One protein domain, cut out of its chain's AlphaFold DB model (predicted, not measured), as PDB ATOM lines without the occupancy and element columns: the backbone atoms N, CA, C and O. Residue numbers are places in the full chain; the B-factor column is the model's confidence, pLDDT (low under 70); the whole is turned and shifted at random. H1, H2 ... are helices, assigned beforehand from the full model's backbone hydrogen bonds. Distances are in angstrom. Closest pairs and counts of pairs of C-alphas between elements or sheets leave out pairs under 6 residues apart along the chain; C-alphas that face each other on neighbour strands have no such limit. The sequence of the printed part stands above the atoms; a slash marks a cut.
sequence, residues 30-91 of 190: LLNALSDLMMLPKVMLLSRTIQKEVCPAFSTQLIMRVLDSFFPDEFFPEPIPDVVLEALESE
ATOM      1  N   LEU A  30     100.149  56.909  78.803       87.50
ATOM      2  CA  LEU A  30     100.468  55.563  79.283       87.50
ATOM      3  C   LEU A  30     100.941  55.555  80.744       87.50
ATOM      4  O   LEU A  30     100.603  54.652  81.497       87.50
ATOM      5  N   LEU A  31     101.701  56.568  81.167       89.62
ATOM      6  CA  LEU A  31     102.153  56.681  82.555       89.62
ATOM      7  C   LEU A  31     100.980  56.979  83.495       89.62
ATOM      8  O   LEU A  31     100.910  56.411  84.579       89.62
ATOM      9  N   ASN A  32     100.049  57.831  83.061       89.31
ATOM     10  CA  ASN A  32      98.838  58.125  83.826       89.31
ATOM     11  C   ASN A  32      97.974  56.867  83.972       89.31
ATOM     12  O   ASN A  32      97.620  56.504  85.087       89.31
ATOM     13  N   ALA A  33      97.748  56.138  82.874       90.38
ATOM     14  CA  ALA A  33      97.029  54.870  82.918       90.38
ATOM     15  C   ALA A  33      97.727  53.847  83.831       90.38
ATOM     16  O   ALA A  33      97.063  53.107  84.552       90.38
ATOM     17  N   LEU A  34      99.067  53.797  83.825       90.06
ATOM     18  CA  LEU A  34      99.823  52.908  84.709       90.06
ATOM     19  C   LEU A  34      99.616  53.305  86.171       90.06
ATOM     20  O   LEU A  34      99.395  52.440  87.008       90.06
ATOM     21  N   SER A  35      99.660  54.603  86.479       91.25
ATOM     22  CA  SER A  35      99.366  55.110  87.821       91.25
ATOM     23  C   SER A  35      97.971  54.679  88.281       91.25
ATOM     24  O   SER A  35      97.825  54.176  89.395       91.25
ATOM     25  N   ASP A  36      96.966  54.814  87.416       91.25
ATOM     26  CA  ASP A  36      95.589  54.407  87.711       91.25
ATOM     27  C   ASP A  36      95.492  52.890  87.959       91.25
ATOM     28  O   ASP A  36      94.891  52.464  88.949       91.25
ATOM     29  N   LEU A  37      96.171  52.075  87.141       90.69
ATOM     30  CA  LEU A  37      96.281  50.624  87.337       90.69
ATOM     31  C   LEU A  37      96.914  50.272  88.693       90.69
ATOM     32  O   LEU A  37      96.417  49.393  89.400       90.69
ATOM     33  N   MET A  38      97.993  50.958  89.089       88.38
ATOM     34  CA  MET A  38      98.692  50.693  90.355       88.38
ATOM     35  C   MET A  38      97.828  51.034  91.582       88.38
ATOM     36  O   MET A  38      97.917  50.345  92.609       88.38
ATOM     37  N   MET A  39      96.971  52.057  91.473       89.19
ATOM     38  CA  MET A  39      96.025  52.456  92.523       89.19
ATOM     39  C   MET A  39      94.791  51.548  92.614       89.19
ATOM     40  O   MET A  39      94.118  51.536  93.648       89.19
ATOM     41  N   LEU A  40      94.493  50.768  91.573       88.25
ATOM     42  CA  LEU A  40      93.311  49.917  91.543       88.25
ATOM     43  C   LEU A  40      93.398  48.787  92.596       88.25
ATOM     44  O   LEU A  40      94.467  48.190  92.808       88.25
ATOM     45  N   PRO A  41      92.274  48.435  93.249       88.31
ATOM     46  CA  PRO A  41      92.173  47.195  94.005       88.31
ATOM     47  C   PRO A  41      92.384  45.993  93.081       88.31
ATOM     48  O   PRO A  41      91.657  45.801  92.110       88.31
ATOM     49  N   LYS A  42      93.362  45.142  93.403       87.06
ATOM     50  CA  LYS A  42      93.835  44.071  92.509       87.06
ATOM     51  C   LYS A  42      92.742  43.031  92.235       87.06
ATOM     52  O   LYS A  42      92.669  42.475  91.148       87.06
ATOM     53  N   VAL A  43      91.808  42.868  93.175       86.06
ATOM     54  CA  VAL A  43      90.606  42.027  93.040       86.06
ATOM     55  C   VAL A  43      89.671  42.449  91.901       86.06
ATOM     56  O   VAL A  43      88.934  41.617  91.384       86.06
ATOM     57  N   MET A  44      89.693  43.716  91.476       87.56
ATOM     58  CA  MET A  44      88.855  44.188  90.366       87.56
ATOM     59  C   MET A  44      89.337  43.669  89.009       87.56
ATOM     60  O   MET A  44      88.543  43.577  88.075       87.56
ATOM     61  N   LEU A  45      90.607  43.265  88.913       88.25
ATOM     62  CA  LEU A  45      91.187  42.710  87.693       88.25
ATOM     63  C   LEU A  45      90.692  41.285  87.399       88.25
ATOM     64  O   LEU A  45      90.901  40.803  86.294       88.25
ATOM     65  N   LEU A  46      89.973  40.631  88.323       88.19
ATOM     66  CA  LEU A  46      89.356  39.313  88.092       88.19
ATOM     67  C   LEU A  46      88.276  39.330  87.004       88.19
ATOM     68  O   LEU A  46      87.971  38.298  86.412       88.19
ATOM     69  N   SER A  47      87.652  40.485  86.769       87.88
ATOM     70  CA  SER A  47      86.591  40.626  85.780       87.88
ATOM     71  C   SER A  47      87.127  41.281  84.512       87.88
ATOM     72  O   SER A  47      87.508  42.452  84.536       87.88
ATOM     73  N   ARG A  48      87.079  40.559  83.383       83.50
ATOM     74  CA  ARG A  48      87.469  41.074  82.056       83.50
ATOM     75  C   ARG A  48      86.788  42.403  81.724       83.50
ATOM     76  O   ARG A  48      87.434  43.317  81.222       83.50
ATOM     77  N   THR A  49      85.484  42.515  81.982       85.00
ATOM     78  CA  THR A  49      84.721  43.728  81.644       85.00
ATOM     79  C   THR A  49      85.246  44.930  82.413       85.00
ATOM     80  O   THR A  49      85.484  45.976  81.821       85.00
ATOM     81  N   ILE A  50      85.518  44.748  83.708       85.62
ATOM     82  CA  ILE A  50      86.094  45.798  84.547       85.62
ATOM     83  C   ILE A  50      87.494  46.149  84.050       85.62
ATOM     84  O   ILE A  50      87.820  47.323  83.950       85.62
ATOM     85  N   GLN A  51      88.302  45.156  83.678       86.31
ATOM     86  CA  GLN A  51      89.666  45.360  83.193       86.31
ATOM     87  C   GLN A  51      89.735  46.267  81.956       86.31
ATOM     88  O   GLN A  51      90.542  47.198  81.917       86.31
ATOM     89  N   LYS A  52      88.841  46.042  80.984       84.88
ATOM     90  CA  LYS A  52      88.744  46.870  79.773       84.88
ATOM     91  C   LYS A  52      88.241  48.285  80.060       84.88
ATOM     92  O   LYS A  52      88.644  49.217  79.374       84.88
ATOM     93  N   GLU A  53      87.389  48.457  81.068       86.88
ATOM     94  CA  GLU A  53      86.882  49.776  81.462       86.88
ATOM     95  C   GLU A  53      87.910  50.589  82.257       86.88
ATOM     96  O   GLU A  53      88.045  51.793  82.045       86.88
ATOM     97  N   VAL A  54      88.647  49.948  83.169       84.62
ATOM     98  CA  VAL A  54      89.583  50.637  84.074       84.62
ATOM     99  C   VAL A  54      90.959  50.856  83.456       84.62
ATOM    100  O   VAL A  54      91.636  51.822  83.799       84.62
ATOM    101  N   CYS A  55      91.403  49.969  82.562       85.12
ATOM    102  CA  CYS A  55      92.748  49.998  81.991       85.12
ATOM    103  C   CYS A  55      92.749  49.683  80.484       85.12
ATOM    104  O   CYS A  55      93.463  48.775  80.055       85.12
ATOM    105  N   PRO A  56      92.027  50.455  79.648       87.94
ATOM    106  CA  PRO A  56      91.950  50.198  78.204       87.94
ATOM    107  C   PRO A  56      93.308  50.319  77.495       87.94
ATOM    108  O   PRO A  56      93.533  49.719  76.450       87.94
ATOM    109  N   ALA A  57      94.246  51.075  78.072       87.81
ATOM    110  CA  ALA A  57      95.545  51.352  77.466       87.81
ATOM    111  C   ALA A  57      96.525  50.163  77.487       87.81
ATOM    112  O   ALA A  57      97.552  50.224  76.811       87.81
ATOM    113  N   PHE A  58      96.259  49.101  78.257       88.06
ATOM    114  CA  PHE A  58      97.192  47.985  78.435       88.06
ATOM    115  C   PHE A  58      96.576  46.661  78.015       88.06
ATOM    116  O   PHE A  58      95.447  46.341  78.365       88.06
ATOM    117  N   SER A  59      97.369  45.847  77.322       88.75
ATOM    118  CA  SER A  59      97.021  44.442  77.123       88.75
ATOM    119  C   SER A  59      97.096  43.660  78.436       88.75
ATOM    120  O   SER A  59      97.918  43.951  79.312       88.75
ATOM    121  N   THR A  60      96.317  42.591  78.523       89.00
ATOM    122  CA  THR A  60      96.275  41.675  79.668       89.00
ATOM    123  C   THR A  60      97.653  41.099  80.011       89.00
ATOM    124  O   THR A  60      98.052  41.068  81.173       89.00
ATOM    125  N   GLN A  61      98.453  40.755  78.993       87.88
ATOM    126  CA  GLN A  61      99.834  40.286  79.175       87.88
ATOM    127  C   GLN A  61     100.744  41.334  79.816       87.88
ATOM    128  O   GLN A  61     101.695  41.002  80.528       87.88
ATOM    129  N   LEU A  62     100.513  42.611  79.509       88.81
ATOM    130  CA  LEU A  62     101.295  43.689  80.085       88.81
ATOM    131  C   LEU A  62     100.875  43.945  81.533       88.81
ATOM    132  O   LEU A  62     101.747  44.081  82.384       88.81
ATOM    133  N   ILE A  63      99.570  43.918  81.819       90.12
ATOM    134  CA  ILE A  63      99.037  43.999  83.187       90.12
ATOM    135  C   ILE A  63      99.631  42.879  84.044       90.12
ATOM    136  O   ILE A  63     100.182  43.161  85.103       90.12
ATOM    137  N   MET A  64      99.612  41.634  83.563       90.00
ATOM    138  CA  MET A  64     100.177  40.485  84.276       90.00
ATOM    139  C   MET A  64     101.661  40.681  84.612       90.00
ATOM    140  O   MET A  64     102.057  40.487  85.753       90.00
ATOM    141  N   ARG A  65     102.475  41.148  83.655       89.44
ATOM    142  CA  ARG A  65     103.900  41.449  83.896       89.44
ATOM    143  C   ARG A  65     104.114  42.548  84.934       89.44
ATOM    144  O   ARG A  65     105.055  42.472  85.723       89.44
ATOM    145  N   VAL A  66     103.274  43.583  84.913       89.69
ATOM    146  CA  VAL A  66     103.337  44.659  85.907       89.69
ATOM    147  C   VAL A  66     102.979  44.100  87.281       89.69
ATOM    148  O   VAL A  66     103.745  44.334  88.208       89.69
ATOM    149  N   LEU A  67     101.896  43.316  87.394       88.81
ATOM    150  CA  LEU A  67     101.466  42.649  88.631       88.81
ATOM    151  C   LEU A  67     102.537  41.707  89.196       88.81
ATOM    152  O   LEU A  67     102.835  41.776  90.382       88.81
ATOM    153  N   ASP A  68     103.186  40.913  88.352       88.25
ATOM    154  CA  ASP A  68     104.278  40.013  88.755       88.25
ATOM    155  C   ASP A  68     105.499  40.772  89.319       88.25
ATOM    156  O   ASP A  68     106.280  40.255  90.113       88.25
ATOM    157  N   SER A  69     105.640  42.052  88.956       87.44
ATOM    158  CA  SER A  69     106.684  42.940  89.477       87.44
ATOM    159  C   SER A  69     106.280  43.687  90.757       87.44
ATOM    160  O   SER A  69     107.083  44.473  91.269       87.44
ATOM    161  N   PHE A  70     105.059  43.507  91.279       86.12
ATOM    162  CA  PHE A  70     104.657  44.171  92.521       86.12
ATOM    163  C   PHE A  70     105.413  43.595  93.708       86.12
ATOM    164  O   PHE A  70     105.452  42.388  93.936       86.12
ATOM    165  N   PHE A  71     105.934  44.504  94.522       82.56
ATOM    166  CA  PHE A  71     106.534  44.168  95.797       82.56
ATOM    167  C   PHE A  71     105.618  44.644  96.931       82.56
ATOM    168  O   PHE A  71     105.174  45.796  96.884       82.56
ATOM    169  N   PRO A  72     105.316  43.796  97.932       82.50
ATOM    170  CA  PRO A  72     104.523  44.202  99.085       82.50
ATOM    171  C   PRO A  72     105.176  45.383  99.812       82.50
ATOM    172  O   PRO A  72     106.384  45.376 100.054       82.50
ATOM    173  N   ASP A  73     104.372  46.376 100.177       83.44
ATOM    174  CA  ASP A  73     104.802  47.544 100.955       83.44
ATOM    175  C   ASP A  73     104.160  47.511 102.351       83.44
ATOM    176  O   ASP A  73     103.229  46.743 102.602       83.44
ATOM    177  N   GLU A  74     104.608  48.366 103.266       85.81
ATOM    178  CA  GLU A  74     104.061  48.497 104.622       85.81
ATOM    179  C   GLU A  74     102.538  48.742 104.621       85.81
ATOM    180  O   GLU A  74     101.819  48.258 105.495       85.81
ATOM    181  N   PHE A  75     102.029  49.432 103.597       77.81
ATOM    182  CA  PHE A  75     100.603  49.723 103.424       77.81
ATOM    183  C   PHE A  75      99.830  48.644 102.653       77.81
ATOM    184  O   PHE A  75      98.598  48.653 102.661       77.81
ATOM    185  N   PHE A  76     100.529  47.725 101.983       72.62
ATOM    186  CA  PHE A  76      99.930  46.625 101.227       72.62
ATOM    187  C   PHE A  76     100.802  45.364 101.366       72.62
ATOM    188  O   PHE A  76     101.517  44.992 100.433       72.62
ATOM    189  N   PRO A  77     100.785  44.726 102.551       78.38
ATOM    190  CA  PRO A  77     101.650  43.586 102.851       78.38
ATOM    191  C   PRO A  77     101.182  42.296 102.171       78.38
ATOM    192  O   PRO A  77     101.909  41.305 102.149       78.38
ATOM    193  N   GLU A  78      99.949  42.284 101.665       79.12
ATOM    194  CA  GLU A  78      99.353  41.108 101.056       79.12
ATOM    195  C   GLU A  78      99.847  40.964  99.607       79.12
ATOM    196  O   GLU A  78      99.721  41.910  98.820       79.12
ATOM    197  N   PRO A  79     100.438  39.811  99.242       82.88
ATOM    198  CA  PRO A  79     100.856  39.564  97.871       82.88
ATOM    199  C   PRO A  79      99.640  39.509  96.945       82.88
ATOM    200  O   PRO A  79      98.505  39.284  97.376       82.88
ATOM    201  N   ILE A  80      99.875  39.705  95.649       85.75
ATOM    202  CA  ILE A  80      98.808  39.602  94.654       85.75
ATOM    203  C   ILE A  80      98.288  38.156  94.639       85.75
ATOM    204  O   ILE A  80      99.094  37.241  94.492       85.75
ATOM    205  N   PRO A  81      96.970  37.928  94.791       86.81
ATOM    206  CA  PRO A  81      96.419  36.578  94.776       86.81
ATOM    207  C   PRO A  81      96.623  35.892  93.422       86.81
ATOM    208  O   PRO A  81      96.275  36.468  92.389       86.81
ATOM    209  N   ASP A  82      97.070  34.635  93.435       86.62
ATOM    210  CA  ASP A  82      97.337  33.842  92.220       86.62
ATOM    211  C   ASP A  82      96.122  33.756  91.288       86.62
ATOM    212  O   ASP A  82      96.256  33.839  90.073       86.62
ATOM    213  N   VAL A  83      94.910  33.710  91.852       89.06
ATOM    214  CA  VAL A  83      93.650  33.706  91.090       89.06
ATOM    215  C   VAL A  83      93.498  34.921  90.162       89.06
ATOM    216  O   VAL A  83      92.859  34.820  89.117       89.06
ATOM    217  N   VAL A  84      94.088  36.071  90.511       88.25
ATOM    218  CA  VAL A  84      94.098  37.265  89.648       88.25
ATOM    219  C   VAL A  84      95.015  37.040  88.450       88.25
ATOM    220  O   VAL A  84      94.644  37.375  87.329       88.25
ATOM    221  N   LEU A  85      96.189  36.453  88.678       88.38
ATOM    222  CA  LEU A  85      97.167  36.162  87.631       88.38
ATOM    223  C   LEU A  85      96.662  35.060  86.690       88.38
ATOM    224  O   LEU A  85      96.728  35.225  85.477       88.38
ATOM    225  N   GLU A  86      96.063  33.995  87.226       89.56
ATOM    226  CA  GLU A  86      95.448  32.923  86.432       89.56
ATOM    227  C   GLU A  86      94.290  33.443  85.565       89.56
ATOM    228  O   GLU A  86      94.172  33.081  84.393       89.56
ATOM    229  N   ALA A  87      93.448  34.330  86.111       88.69
ATOM    230  CA  ALA A  87      92.372  34.959  85.345       88.69
ATOM    231  C   ALA A  87      92.926  35.773  84.163       88.69
ATOM    232  O   ALA A  87      92.402  35.671  83.053       88.69
ATOM    233  N   LEU A  88      94.013  36.523  84.385       87.44
ATOM    234  CA  LEU A  88      94.719  37.282  83.348       87.44
ATOM    235  C   LEU A  88      95.387  36.382  82.300       87.44
ATOM    236  O   LEU A  88      95.400  36.732  81.124       87.44
ATOM    237  N   GLU A  89      95.936  35.236  82.698       86.31
ATOM    238  CA  GLU A  89      96.599  34.297  81.785       86.31
ATOM    239  C   GLU A  89      95.597  33.513  80.924       86.31
ATOM    240  O   GLU A  89      95.867  33.223  79.759       86.31
ATOM    241  N   SER A  90      94.415  33.207  81.468       85.06
ATOM    242  CA  SER A  90      93.329  32.536  80.735       85.06
ATOM    243  C   SER A  90      92.695  33.398  79.632       85.06
ATOM    244  O   SER A  90      91.924  32.903  78.806       85.06
ATOM    245  N   GLU A  91      93.008  34.693  79.620       80.88
ATOM    246  CA  GLU A  91      92.524  35.666  78.653       80.88
ATOM    247  C   GLU A  91      93.187  35.478  77.281       80.88
ATOM    248  O   GLU A  91      94.410  35.472  77.158       80.88
TER     249      GLU A  91
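This is residues 30 to 91 of the 190 residues of an uncharacterized protein of Cephalotus follicularis (UniProt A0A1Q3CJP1). The longest helix, H1, lies at one end of a small helical body and H5 at the opposite end, with H4 on one side between them and the short helices H2 and H3 on the other. H4 and H5 form a helical hairpin whose long connecting loop sticks out at residues 73 to 78, and H2 packs on H5. The printed part has 62 residues with five named helices, H1 to H5 in chain order, and no named strand; its class is all helix. It is compact, with a radius of gyration of the C-alphas of 11.0 A and spans of 29 by 26 by 17 A.

H1, residues 30 to 39, begins at C-alpha 30 (100.468, 55.563, 79.283) and is 14.3 A long from first to last C-alpha. H4, residues 60 to 68, is 12.2 A long and begins at C-alpha 60 (96.275, 41.675, 79.668). H5, residues 82 to 89, is 10.5 A long and ends at C-alpha 89 (96.599, 34.297, 81.785). H2 holds residues 42 to 46 and H3 residues 48 to 54.

H1 and H4 are near each other, with 8 pairs of C-alphas within 10 A. H1 and H3 are close but not clearly touching; their closest C-alphas, Leu 37 and Val 54, are 7.5 A apart. H4 and H5 touch, at a shallow tilt of 29 degrees, opposite ways; their closest C-alphas, Thr 60 and Leu 88, are 5.9 A apart. H2 and H5 touch, with the closest C-alphas, Leu 46 and Val 84, 5.4 A apart. H2 and H3 only just touch, with 3 pairs of C-alphas within 8 A, and only at the corner; the closest are Leu 45 and Gln 51, 5.4 A apart. H1 and H5 are apart. Each O i to N i+4 pair is within hydrogen-bond range in H1, H3, H4 and H5; in H2 0 of 1 is, but 2 of 2 O i to N i+3 pairs are.

The C-alphas farthest apart, Glu 74 and Glu 91, are 31.2 A apart. The printed part has no cut. The link from H4 to H5, 13 residues, is long. The mean pLDDT of the printed part is 86.7, and no printed residue is under 70.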